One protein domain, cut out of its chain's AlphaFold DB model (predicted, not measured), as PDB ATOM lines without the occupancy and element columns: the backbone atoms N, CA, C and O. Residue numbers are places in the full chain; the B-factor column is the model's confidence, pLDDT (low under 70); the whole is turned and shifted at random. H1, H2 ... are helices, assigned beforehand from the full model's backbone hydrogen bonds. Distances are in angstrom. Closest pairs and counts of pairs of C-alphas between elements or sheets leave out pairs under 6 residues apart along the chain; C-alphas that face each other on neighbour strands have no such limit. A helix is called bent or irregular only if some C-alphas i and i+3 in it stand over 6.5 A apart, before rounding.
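Overview. This is residues 189 to 284 of the 291 residues of an uncharacterized protein of Chloroflexi bacterium ADurb.Bin222 (UniProt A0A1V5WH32). Six short helices stand in an oblong ring, H1 at one end and H4 at the other, with H2 and H5 along one side and H6 and H3 along the other. The ring is weakest at the corner between H1 and H2. The printed part has 96 residues, with H1 to H6 in chain order and no named strand: all helix. It is compact, radius of gyration of the C-alphas 12.9 A, spanning 36 by 27 by 25 A.

Arrangement. Start at H1, residues 192 to 204, and go on to H2, residues 209 to 221: they only just touch, only at the corner, with 3 pairs of C-alphas within 8 A, the closest Leu 199 and Ala 209 at 6.4 A. H2 touches H5, residues 249 to 264, at a shallow tilt of 17 degrees, opposite ways; C-alphas 218 and 254 are closest, 5.1 A. H4, residues 238 to 245, forms a hairpin with H5, whose residues 251 to 255 alone touch it; C-alphas 245 and 251 are closest, 4.5 A. H3, residues 226 to 234, forms a hairpin with H4, with C-alphas 232 and 238 closest, 4.9 A. H6, residues 269 to 282, touches H3 at a steep tilt of 53 degrees, C-alphas 234 and 273 closest at 5.8 A. H1, with residues 198 to 202 alone, touches H6; C-alphas 202 and 275 are closest, 6.8 A. Every O i to N i+4 pair is within hydrogen-bond range in H2, H3 and H4; in H1 it is 6 of 9, in H5 11 of 12, in H6 9 of 10.

Along the chain. Find C-alpha 192 at (187.359, 338.209, 254.415), where H1 begins; it is only just irregular, C-alphas 196 and 199 being 6.6 A apart. H5 is longest, 22.8 A; H6, 20.7 A, ends at C-alpha 282, (177.969, 343.535, 248.051).

Size, cuts and confidence. The C-alphas of Glu 196 and Ala 247 are farthest apart, 37.0 A. The printed part has no cut, and its five links between helices are tight. Mean pLDDT of the printed part is 73.5; look for values under 70 at residues 189 to 198 and 267 to 284, among others.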
ATOM      1  N   THR A 189     187.200 346.841 254.994       63.62
ATOM      2  CA  THR A 189     188.455 346.511 254.292       63.62
ATOM      3  C   THR A 189     189.324 345.480 255.016       63.62
ATOM      4  O   THR A 189     190.279 344.976 254.438       63.62
ATOM      5  N   GLU A 190     189.007 345.164 256.273       63.81
ATOM      6  CA  GLU A 190     189.704 344.172 257.097       63.81
ATOM      7  C   GLU A 190     188.946 342.831 257.158       63.81
ATOM      8  O   GLU A 190     189.352 341.928 257.892       63.81
ATOM      9  N   THR A 191     187.834 342.691 256.425       60.31
ATOM     10  CA  THR A 191     187.004 341.472 256.390       60.31
ATOM     11  C   THR A 191     187.419 340.518 255.273       60.31
ATOM     12  O   THR A 191     187.877 340.942 254.212       60.31
ATOM     13  N   GLN A 192     187.200 339.217 255.469       65.19
ATOM     14  CA  GLN A 192     187.359 338.209 254.415       65.19
ATOM     15  C   GLN A 192     186.427 338.489 253.235       65.19
ATOM     16  O   GLN A 192     186.802 338.273 252.088       65.19
ATOM     17  N   LEU A 193     185.250 339.060 253.502       60.62
ATOM     18  CA  LEU A 193     184.281 339.478 252.490       60.62
ATOM     19  C   LEU A 193     184.902 340.460 251.480       60.62
ATOM     20  O   LEU A 193     184.712 340.322 250.269       60.62
ATOM     21  N   PHE A 194     185.716 341.401 251.963       63.53
ATOM     22  CA  PHE A 194     186.443 342.330 251.108       63.53
ATOM     23  C   PHE A 194     187.503 341.620 250.252       63.53
ATOM     24  O   PHE A 194     187.534 341.802 249.036       63.53
ATOM     25  N   TYR A 195     188.334 340.764 250.849       67.44
ATOM     26  CA  TYR A 195     189.408 340.076 250.122       67.44
ATOM     27  C   TYR A 195     188.912 339.005 249.140       67.44
ATOM     28  O   TYR A 195     189.501 338.844 248.075       67.44
ATOM     29  N   GLU A 196     187.842 338.281 249.469       64.94
ATOM     30  CA  GLU A 196     187.344 337.167 248.653       64.94
ATOM     31  C   GLU A 196     186.388 337.616 247.540       64.94
ATOM     32  O   GLU A 196     186.346 336.983 246.484       64.94
ATOM     33  N   TYR A 197     185.638 338.709 247.738       59.91
ATOM     34  CA  TYR A 197     184.566 339.101 246.811       59.91
ATOM     35  C   TYR A 197     184.736 340.485 246.187       59.91
ATOM     36  O   TYR A 197     184.324 340.675 245.040       59.91
ATOM     37  N   VAL A 198     185.332 341.440 246.907       64.56
ATOM     38  CA  VAL A 198     185.464 342.832 246.444       64.56
ATOM     39  C   VAL A 198     186.791 343.037 245.724       64.56
ATOM     40  O   VAL A 198     186.805 343.486 244.580       64.56
ATOM     41  N   LEU A 199     187.903 342.642 246.346       70.69
ATOM     42  CA  LEU A 199     189.247 342.840 245.812       70.69
ATOM     43  C   LEU A 199     189.460 342.208 244.423       70.69
ATOM     44  O   LEU A 199     189.927 342.917 243.532       70.69
ATOM     45  N   PRO A 200     189.039 340.953 244.157       69.56
ATOM     46  CA  PRO A 200     189.224 340.347 242.839       69.56
ATOM     47  C   PRO A 200     188.399 341.041 241.753       69.56
ATOM     48  O   PRO A 200     188.730 340.976 240.570       69.56
ATOM     49  N   GLN A 201     187.293 341.683 242.132       64.12
ATOM     50  CA  GLN A 201     186.493 342.451 241.191       64.12
ATOM     51  C   GLN A 201     187.093 343.838 240.940       64.12
ATOM     52  O   GLN A 201     187.103 344.269 239.793       64.12
ATOM     53  N   LEU A 202     187.675 344.492 241.952       69.75
ATOM     54  CA  LEU A 202     188.450 345.728 241.767       69.75
ATOM     55  C   LEU A 202     189.629 345.519 240.809       69.75
ATOM     56  O   LEU A 202     189.833 346.317 239.896       69.75
ATOM     57  N   GLU A 203     190.338 344.398 240.942       75.00
ATOM     58  CA  GLU A 203     191.431 344.045 240.032       75.00
ATOM     59  C   GLU A 203     190.939 343.827 238.593       75.00
ATOM     60  O   GLU A 203     191.583 344.271 237.643       75.00
ATOM     61  N   ARG A 204     189.759 343.217 238.408       74.56
ATOM     62  CA  ARG A 204     189.121 343.076 237.081       74.56
ATOM     63  C   ARG A 204     188.692 344.410 236.474       74.56
ATOM     64  O   ARG A 204     188.610 344.505 235.253       74.56
ATOM     65  N   LEU A 205     188.437 345.417 237.305       68.81
ATOM     66  CA  LEU A 205     188.147 346.791 236.891       68.81
ATOM     67  C   LEU A 205     189.416 347.608 236.602       68.81
ATOM     68  O   LEU A 205     189.332 348.812 236.375       68.81
ATOM     69  N   GLY A 206     190.590 346.969 236.605       70.81
ATOM     70  CA  GLY A 206     191.864 347.630 236.340       70.81
ATOM     71  C   GLY A 206     192.384 348.444 237.522       70.81
ATOM     72  O   GLY A 206     193.217 349.318 237.322       70.81
ATOM     73  N   ILE A 207     191.903 348.181 238.742       75.75
ATOM     74  CA  ILE A 207     192.357 348.862 239.956       75.75
ATOM     75  C   ILE A 207     193.137 347.859 240.804       75.75
ATOM     76  O   ILE A 207     192.531 347.013 241.467       75.75
ATOM     77  N   PRO A 208     194.479 347.929 240.803       79.69
ATOM     78  CA  PRO A 208     195.292 347.038 241.613       79.69
ATOM     79  C   PRO A 208     194.947 347.171 243.098       79.69
ATOM     80  O   PRO A 208     194.739 348.281 243.603       79.69
ATOM     81  N   ALA A 209     194.969 346.052 243.824       72.19
ATOM     82  CA  ALA A 209     194.755 346.019 245.271       72.19
ATOM     83  C   ALA A 209     195.624 347.049 246.016       72.19
ATOM     84  O   ALA A 209     195.149 347.781 246.884       72.19
ATOM     85  N   THR A 210     196.896 347.156 245.629       78.06
ATOM     86  CA  THR A 210     197.856 348.119 246.183       78.06
ATOM     87  C   THR A 210     197.415 349.563 245.985       78.06
ATOM     88  O   THR A 210     197.548 350.376 246.895       78.06
ATOM     89  N   THR A 211     196.862 349.873 244.817       78.88
ATOM     90  CA  THR A 211     196.391 351.210 244.460       78.88
ATOM     91  C   THR A 211     195.141 351.558 245.261       78.88
ATOM     92  O   THR A 211     195.072 352.637 245.842       78.88
ATOM     93  N   PHE A 212     194.207 350.617 245.419       79.31
ATOM     94  CA  PHE A 212     193.041 350.793 246.291       79.31
ATOM     95  C   PHE A 212     193.435 351.055 247.759       79.31
ATOM     96  O   PHE A 212     192.917 351.976 248.398       79.31
ATOM     97  N   PHE A 213     194.393 350.296 248.303       80.38
ATOM     98  CA  PHE A 213     194.881 350.518 249.669       80.38
ATOM     99  C   PHE A 213     195.640 351.843 249.825       80.38
ATOM    100  O   PHE A 213     195.550 352.480 250.871       80.38
ATOM    101  N   GLN A 214     196.341 352.304 248.787       80.81
ATOM    102  CA  GLN A 214     196.971 353.626 248.790       80.81
ATOM    103  C   GLN A 214     195.923 354.745 248.769       80.81
ATOM    104  O   GLN A 214     196.032 355.673 249.567       80.81
ATOM    105  N   ILE A 215     194.873 354.635 247.944       80.81
ATOM    106  CA  ILE A 215     193.756 355.597 247.920       80.81
ATOM    107  C   ILE A 215     193.112 355.698 249.306       80.81
ATOM    108  O   ILE A 215     192.996 356.786 249.867       80.81
ATOM    109  N   THR A 216     192.739 354.559 249.890       78.12
ATOM    110  CA  THR A 216     192.106 354.524 251.217       78.12
ATOM    111  C   THR A 216     193.041 354.993 252.334       78.12
ATOM    112  O   THR A 216     192.579 355.628 253.280       78.12
ATOM    113  N   GLY A 217     194.348 354.743 252.217       78.75
ATOM    114  CA  GLY A 217     195.365 355.248 253.138       78.75
ATOM    115  C   GLY A 217     195.463 356.775 253.134       78.75
ATOM    116  O   GLY A 217     195.390 357.389 254.197       78.75
ATOM    117  N   TRP A 218     195.548 357.394 251.953       83.06
ATOM    118  CA  TRP A 218     195.617 358.855 251.820       83.06
ATOM    119  C   TRP A 218     194.337 359.552 252.283       83.06
ATOM    120  O   TRP A 218     194.401 360.580 252.955       83.06
ATOM    121  N   LEU A 219     193.175 358.977 251.971       80.62
ATOM    122  CA  LEU A 219     191.886 359.493 252.433       80.62
ATOM    123  C   LEU A 219     191.766 359.419 253.961       80.62
ATOM    124  O   LEU A 219     191.379 360.395 254.598       80.62
ATOM    125  N   ARG A 220     192.209 358.311 254.567       79.62
ATOM    126  CA  ARG A 220     192.252 358.156 256.027       79.62
ATOM    127  C   ARG A 220     193.190 359.162 256.690       79.62
ATOM    128  O   ARG A 220     192.829 359.724 257.718       79.62
ATOM    129  N   GLU A 221     194.366 359.407 256.113       79.94
ATOM    130  CA  GLU A 221     195.308 360.415 256.620       79.94
ATOM    131  C   GLU A 221     194.712 361.831 256.577       79.94
ATOM    132  O   GLU A 221     194.950 362.632 257.479       79.94
ATOM    133  N   ALA A 222     193.882 362.119 255.572       82.00
ATOM    134  CA  ALA A 222     193.135 363.369 255.463       82.00
ATOM    135  C   ALA A 222     191.847 363.409 256.309       82.00
ATOM    136  O   ALA A 222     191.154 364.425 256.297       82.00
ATOM    137  N   ASN A 223     191.524 362.334 257.039       79.62
ATOM    138  CA  ASN A 223     190.260 362.153 257.753       79.62
ATOM    139  C   ASN A 223     189.028 362.344 256.846       79.62
ATOM    140  O   ASN A 223     188.040 362.966 257.236       79.62
ATOM    141  N   VAL A 224     189.118 361.830 255.619       78.81
ATOM    142  CA  VAL A 224     188.056 361.877 254.613       78.81
ATOM    143  C   VAL A 224     187.570 360.459 254.334       78.81
ATOM    144  O   VAL A 224     188.393 359.573 254.080       78.81
ATOM    145  N   PRO A 225     186.258 360.208 254.397       70.56
ATOM    146  CA  PRO A 225     185.729 358.884 254.143       70.56
ATOM    147  C   PRO A 225     185.733 358.585 252.629       70.56
ATOM    148  O   PRO A 225     185.721 359.475 251.774       70.56
ATOM    149  N   LEU A 226     185.859 357.300 252.278       71.62
ATOM    150  CA  LEU A 226     186.028 356.860 250.884       71.62
ATOM    151  C   LEU A 226     184.808 357.192 250.012       71.62
ATOM    152  O   LEU A 226     184.951 357.491 248.829       71.62
ATOM    153  N   ASP A 227     183.620 357.145 250.595       62.88
ATOM    154  CA  ASP A 227     182.341 357.473 249.970       62.88
ATOM    155  C   ASP A 227     182.264 358.933 249.510       62.88
ATOM    156  O   ASP A 227     181.686 359.192 248.458       62.88
ATOM    157  N   GLU A 228     182.881 359.877 250.224       71.81
ATOM    158  CA  GLU A 228     182.927 361.284 249.824       71.81
ATOM    159  C   GLU A 228     183.746 361.448 248.534       71.81
ATOM    160  O   GLU A 228     183.311 362.116 247.592       71.81
ATOM    161  N   PHE A 229     184.883 360.750 248.435       76.19
ATOM    162  CA  PHE A 229     185.705 360.714 247.222       76.19
ATOM    163  C   PHE A 229     184.993 360.007 246.055       76.19
ATOM    164  O   PHE A 229     185.002 360.479 244.910       76.19
ATOM    165  N   VAL A 230     184.329 358.885 246.339       69.12
ATOM    166  CA  VAL A 230     183.556 358.123 245.350       69.12
ATOM    167  C   VAL A 230     182.351 358.932 244.857       69.12
ATOM    168  O   VAL A 230     182.100 358.992 243.656       69.12
ATOM    169  N   SER A 231     181.654 359.634 245.748       69.00
ATOM    170  CA  SER A 231     180.519 360.504 245.420       69.00
ATOM    171  C   SER A 231     180.949 361.720 244.607       69.00
ATOM    172  O   SER A 231     180.273 362.095 243.649       69.00
ATOM    173  N   ALA A 232     182.100 362.315 244.930       76.25
ATOM    174  CA  ALA A 232     182.684 363.378 244.124       76.25
ATOM    175  C   ALA A 232     183.018 362.896 242.704       76.25
ATOM    176  O   ALA A 232     182.840 363.634 241.735       76.25
ATOM    177  N   THR A 233     183.441 361.638 242.571       72.81
ATOM    178  CA  THR A 233     183.688 360.994 241.276       72.81
ATOM    179  C   THR A 233     182.402 360.743 240.493       72.81
ATOM    180  O   THR A 233     182.322 361.141 239.335       72.81
ATOM    181  N   LEU A 234     181.376 360.178 241.131       67.06
ATOM    182  CA  LEU A 234     180.064 359.930 240.519       67.06
ATOM    183  C   LEU A 234     179.389 361.212 240.028       67.06
ATOM    184  O   LEU A 234     178.786 361.234 238.960       67.06
ATOM    185  N   ASN A 235     179.500 362.287 240.807       76.69
ATOM    186  CA  ASN A 235     178.861 363.563 240.504       76.69
ATOM    187  C   ASN A 235     179.716 364.466 239.600       76.69
ATOM    188  O   ASN A 235     179.358 365.625 239.406       76.69
ATOM    189  N   HIS A 236     180.858 363.985 239.091       75.56
ATOM    190  CA  HIS A 236     181.827 364.783 238.326       75.56
ATOM    191  C   HIS A 236     182.285 366.069 239.055       75.56
ATOM    192  O   HIS A 236     182.586 367.085 238.435       75.56
ATOM    193  N   THR A 237     182.357 366.027 240.389       83.06
ATOM    194  CA  THR A 237     182.762 367.141 241.274       83.06
ATOM    195  C   THR A 237     184.135 366.911 241.920       83.06
ATOM    196  O   THR A 237     184.470 367.529 242.930       83.06
ATOM    197  N   GLN A 238     184.961 366.049 241.320       81.06
ATOM    198  CA  GLN A 238     186.297 365.679 241.811       81.06
ATOM    199  C   GLN A 238     187.191 366.898 242.075       81.06
ATOM    200  O   GLN A 238     187.857 366.960 243.104       81.06
ATOM    201  N   GLU A 239     187.172 367.899 241.194       82.69
ATOM    202  CA  GLU A 239     187.958 369.125 241.386       82.69
ATOM    203  C   GLU A 239     187.525 369.915 242.627       82.69
ATOM    204  O   GLU A 239     188.370 370.386 243.386       82.69
ATOM    205  N   ALA A 240     186.216 370.015 242.881       84.62
ATOM    206  CA  ALA A 240     185.689 370.684 244.069       84.62
ATOM    207  C   ALA A 240     186.038 369.912 245.353       84.62
ATOM    208  O   ALA A 240     186.342 370.517 246.382       84.62
ATOM    209  N   PHE A 241     186.045 368.579 245.281       87.25
ATOM    210  CA  PHE A 241     186.505 367.717 246.365       87.25
ATOM    211  C   PHE A 241     187.991 367.934 246.676       87.25
ATOM    212  O   PHE A 241     188.347 368.167 247.832       87.25
ATOM    213  N   PHE A 242     188.860 367.941 245.661       88.38
ATOM    214  CA  PHE A 242     190.287 368.184 245.877       88.38
ATOM    215  C   PHE A 242     190.567 369.598 246.388       88.38
ATOM    216  O   PHE A 242     191.340 369.749 247.330       88.38
ATOM    217  N   ALA A 243     189.878 370.616 245.862       87.56
ATOM    218  CA  ALA A 243     189.988 371.987 246.360       87.56
ATOM    219  C   ALA A 243     189.604 372.098 247.848       87.56
ATOM    220  O   ALA A 243     190.208 372.868 248.596       87.56
ATOM    221  N   ARG A 244     188.627 371.301 248.304       88.69
ATOM    222  CA  ARG A 244     188.254 371.218 249.721       88.69
ATOM    223  C   ARG A 244     189.302 370.482 250.558       88.69
ATOM    224  O   ARG A 244     189.604 370.943 251.657       88.69
ATOM    225  N   LEU A 245     189.871 369.380 250.062       86.56
ATOM    226  CA  LEU A 245     190.969 368.674 250.741       86.56
ATOM    227  C   LEU A 245     192.178 369.601 250.946       86.56
ATOM    228  O   LEU A 245     192.769 369.650 252.026       86.56
ATOM    229  N   GLU A 246     192.517 370.370 249.912       89.88
ATOM    230  CA  GLU A 246     193.658 371.288 249.878       89.88
ATOM    231  C   GLU A 246     193.535 372.462 250.864       89.88
ATOM    232  O   GLU A 246     194.534 373.114 251.168       89.88
ATOM    233  N   ALA A 247     192.351 372.691 251.445       88.81
ATOM    234  CA  ALA A 247     192.141 373.699 252.485       88.81
ATOM    235  C   ALA A 247     192.911 373.405 253.790       88.81
ATOM    236  O   ALA A 247     193.025 374.280 254.650       88.81
ATOM    237  N   THR A 248     193.448 372.191 253.951       86.25
ATOM    238  CA  THR A 248     194.282 371.806 255.097       86.25
ATOM    239  C   THR A 248     195.669 371.338 254.643       86.25
ATOM    240  O   THR A 248     195.795 370.727 253.584       86.25
ATOM    241  N   PRO A 249     196.738 371.538 255.441       83.19
ATOM    242  CA  PRO A 249     198.080 371.066 255.077       83.19
ATOM    243  C   PRO A 249     198.184 369.542 254.902       83.19
ATOM    244  O   PRO A 249     198.965 369.068 254.080       83.19
ATOM    245  N   GLN A 250     197.415 368.775 255.682       82.50
ATOM    246  CA  GLN A 250     197.345 367.313 255.583       82.50
ATOM    247  C   GLN A 250     196.543 366.880 254.350       82.50
ATOM    248  O   GLN A 250     197.031 366.080 253.555       82.50
ATOM    249  N   GLY A 251     195.372 367.480 254.122       84.56
ATOM    250  CA  GLY A 251     194.563 367.203 252.938       84.56
ATOM    251  C   GLY A 251     195.225 367.651 251.630       84.56
ATOM    252  O   GLY A 251     195.103 366.955 250.634       84.56
ATOM    253  N   ALA A 252     196.035 368.713 251.616       85.44
ATOM    254  CA  ALA A 252     196.810 369.103 250.433       85.44
ATOM    255  C   ALA A 252     197.848 368.039 250.025       85.44
ATOM    256  O   ALA A 252     198.035 367.770 248.838       85.44
ATOM    257  N   ARG A 253     198.498 367.386 251.003       84.94
ATOM    258  CA  ARG A 253     199.421 366.266 250.737       84.94
ATOM    259  C   ARG A 253     198.675 365.051 250.199       84.94
ATOM    260  O   ARG A 253     199.103 364.481 249.198       84.94
ATOM    261  N   ALA A 254     197.553 364.697 250.825       83.25
ATOM    262  CA  ALA A 254     196.708 363.596 250.377       83.25
ATOM    263  C   ALA A 254     196.132 363.850 248.974       83.25
ATOM    264  O   ALA A 254     196.163 362.955 248.138       83.25
ATOM    265  N   ALA A 255     195.688 365.074 248.669       86.25
ATOM    266  CA  ALA A 255     195.193 365.463 247.350       86.25
ATOM    267  C   ALA A 255     196.275 365.330 246.274       86.25
ATOM    268  O   ALA A 255     196.036 364.713 245.238       86.25
ATOM    269  N   ALA A 256     197.482 365.841 246.532       85.31
ATOM    270  CA  ALA A 256     198.603 365.707 245.606       85.31
ATOM    271  C   ALA A 256     198.998 364.235 245.386       85.31
ATOM    272  O   ALA A 256     199.291 363.836 244.258       85.31
ATOM    273  N   ALA A 257     198.993 363.416 246.440       84.88
ATOM    274  CA  ALA A 257     199.295 361.993 246.338       84.88
ATOM    275  C   ALA A 257     198.212 361.224 245.564       84.88
ATOM    276  O   ALA A 257     198.545 360.420 244.698       84.88
ATOM    277  N   LEU A 258     196.933 361.513 245.821       83.69
ATOM    278  CA  LEU A 258     195.796 360.915 245.120       83.69
ATOM    279  C   LEU A 258     195.785 361.285 243.634       83.69
ATOM    280  O   LEU A 258     195.646 360.393 242.805       83.69
ATOM    281  N   ARG A 259     195.994 362.560 243.277       83.50
ATOM    282  CA  ARG A 259     196.070 362.989 241.868       83.50
ATOM    283  C   ARG A 259     197.207 362.285 241.124       83.50
ATOM    284  O   ARG A 259     196.956 361.653 240.105       83.50
ATOM    285  N   ASN A 260     198.418 362.294 241.688       85.06
ATOM    286  CA  ASN A 260     199.567 361.592 241.099       85.06
ATOM    287  C   ASN A 260     199.318 360.085 240.942       85.06
ATOM    288  O   ASN A 260     199.761 359.478 239.970       85.06
ATOM    289  N   LEU A 261     198.638 359.465 241.907       81.19
ATOM    290  CA  LEU A 261     198.325 358.041 241.872       81.19
ATOM    291  C   LEU A 261     197.320 357.707 240.761       81.19
ATOM    292  O   LEU A 261     197.535 356.757 240.016       81.19
ATOM    293  N   LEU A 262     196.245 358.491 240.645       78.00
ATOM    294  CA  LEU A 262     195.210 358.300 239.627       78.00
ATOM    295  C   LEU A 262     195.760 358.523 238.213       78.00
ATOM    296  O   LEU A 262     195.424 357.764 237.309       78.00
ATOM    297  N   GLU A 263     196.637 359.517 238.043       80.12
ATOM    298  CA  GLU A 263     197.325 359.787 236.775       80.12
ATOM    299  C   GLU A 263     198.300 358.664 236.399       80.12
ATOM    300  O   GLU A 263     198.307 358.219 235.254       80.12
ATOM    301  N   ARG A 264     199.105 358.171 237.352       79.62
ATOM    302  CA  ARG A 264     200.111 357.127 237.090       79.62
ATOM    303  C   ARG A 264     199.494 355.784 236.710       79.62
ATOM    304  O   ARG A 264     200.064 355.058 235.905       79.62
ATOM    305  N   GLU A 265     198.383 355.433 237.342       73.00
ATOM    306  CA  GLU A 265     197.725 354.134 237.170       73.00
ATOM    307  C   GLU A 265     196.661 354.166 236.056       73.00
ATOM    308  O   GLU A 265     195.954 353.180 235.870       73.00
ATOM    309  N   GLU A 266     196.535 355.292 235.334       72.00
ATOM    310  CA  GLU A 266     195.562 355.509 234.252       72.00
ATOM    311  C   GLU A 266     194.131 355.082 234.634       72.00
ATOM    312  O   GLU A 266     193.372 354.544 233.820       72.00
ATOM    313  N   ILE A 267     193.739 355.301 235.896       68.81
ATOM    314  CA  ILE A 267     192.428 354.866 236.381       68.81
ATOM    315  C   ILE A 267     191.362 355.739 235.723       68.81
ATOM    316  O   ILE A 267     191.170 356.900 236.087       68.81
ATOM    317  N   ALA A 268     190.636 355.155 234.770       67.94
ATOM    318  CA  ALA A 268     189.517 355.824 234.134       67.94
ATOM    319  C   ALA A 268     188.467 356.225 235.194       67.94
ATOM    320  O   ALA A 268     188.133 355.407 236.061       67.94
ATOM    321  N   PRO A 269     187.883 357.436 235.113       65.62
ATOM    322  CA  PRO A 269     186.797 357.856 236.000       65.62
ATOM    323  C   PRO A 269     185.643 356.841 236.036       65.62
ATOM    324  O   PRO A 269     185.095 356.564 237.100       65.62
ATOM    325  N   ASP A 270     185.355 356.202 234.900       65.38
ATOM    326  CA  ASP A 270     184.337 355.153 234.770       65.38
ATOM    327  C   ASP A 270     184.642 353.896 235.607       65.38
ATOM    328  O   ASP A 270     183.720 353.221 236.071       65.38
ATOM    329  N   ASN A 271     185.917 353.588 235.868       66.38
ATOM    330  CA  ASN A 271     186.311 352.460 236.717       66.38
ATOM    331  C   ASN A 271     186.068 352.771 238.201       66.38
ATOM    332  O   ASN A 271     185.652 351.892 238.953       66.38
ATOM    333  N   LEU A 272     186.243 354.033 238.616       63.94
ATOM    334  CA  LEU A 272     185.923 354.501 239.972       63.94
ATOM    335  C   LEU A 272     184.409 354.479 240.243       63.94
ATOM    336  O   LEU A 272     183.981 354.128 241.343       63.94
ATOM    337  N   ILE A 273     183.589 354.778 239.230       64.44
ATOM    338  CA  ILE A 273     182.122 354.649 239.293       64.44
ATOM    339  C   ILE A 273     181.718 353.190 239.560       64.44
ATOM    340  O   ILE A 273     180.826 352.916 240.367       64.44
ATOM    341  N   GLN A 274     182.411 352.233 238.935       62.28
ATOM    342  CA  GLN A 274     182.144 350.807 239.128       62.28
ATOM    343  C   GLN A 274     182.542 350.300 240.522       62.28
ATOM    344  O   GLN A 274     181.871 349.400 241.027       62.28
ATOM    345  N   ILE A 275     183.524 350.919 241.198       63.31
ATOM    346  CA  ILE A 275     183.808 350.646 242.622       63.31
ATOM    347  C   ILE A 275     182.567 350.913 243.474       63.31
ATOM    348  O   ILE A 275     182.204 350.077 244.298       63.31
ATOM    349  N   SER A 276     181.896 352.052 243.266       58.19
ATOM    350  CA  SER A 276     180.694 352.405 244.031       58.19
ATOM    351  C   SER A 276     179.597 351.369 243.852       58.19
ATOM    352  O   SER A 276     179.027 350.892 244.829       58.19
ATOM    353  N   ASN A 277     179.322 350.985 242.605       59.38
ATOM    354  CA  ASN A 277     178.273 350.019 242.293       59.38
ATOM    355  C   ASN A 277     178.566 348.644 242.903       59.38
ATOM    356  O   ASN A 277     177.652 347.970 243.371       59.38
ATOM    357  N   LEU A 278     179.837 348.249 242.938       59.38
ATOM    358  CA  LEU A 278     180.315 346.978 243.477       59.38
ATOM    359  C   LEU A 278     180.281 346.956 245.013       59.38
ATOM    360  O   LEU A 278     179.817 345.985 245.610       59.38
ATOM    361  N   LEU A 279     180.665 348.058 245.664       56.22
ATOM    362  CA  LEU A 279     180.505 348.235 247.111       56.22
ATOM    363  C   LEU A 279     179.020 348.290 247.517       56.22
ATOM    364  O   LEU A 279     178.635 347.694 248.521       56.22
ATOM    365  N   GLN A 280     178.167 348.925 246.708       52.66
ATOM    366  CA  GLN A 280     176.719 348.998 246.940       52.66
ATOM    367  C   GLN A 280     175.990 347.670 246.693       52.66
ATOM    368  O   GLN A 280     174.993 347.404 247.357       52.66
ATOM    369  N   THR A 281     176.460 346.814 245.777       48.41
ATOM    370  CA  THR A 281     175.839 345.496 245.517       48.41
ATOM    371  C   THR A 281     176.254 344.432 246.525       48.41
ATOM    372  O   THR A 281     175.427 343.603 246.898       48.41
ATOM    373  N   VAL A 282     177.502 344.455 247.000       49.59
ATOM    374  CA  VAL A 282     177.969 343.535 248.051       49.59
ATOM    375  C   VAL A 282     177.473 343.976 249.434       49.59
ATOM    376  O   VAL A 282     177.322 343.147 250.330       49.59
ATOM    377  N   ALA A 283     177.164 345.264 249.612       45.88
ATOM    378  CA  ALA A 283     176.793 345.805 250.910       45.88
ATOM    379  C   ALA A 283     175.761 346.953 250.856       45.88
ATOM    380  O   ALA A 283     176.019 348.039 251.382       45.88
ATOM    381  N   PRO A 284     174.547 346.732 250.313       42.19
ATOM    382  CA  PRO A 284     173.522 347.779 250.230       42.19
ATOM    383  C   PRO A 284     173.099 348.316 251.611       42.19
ATOM    384  O   PRO A 284     172.631 349.442 251.712       42.19
TER     385      PRO A 284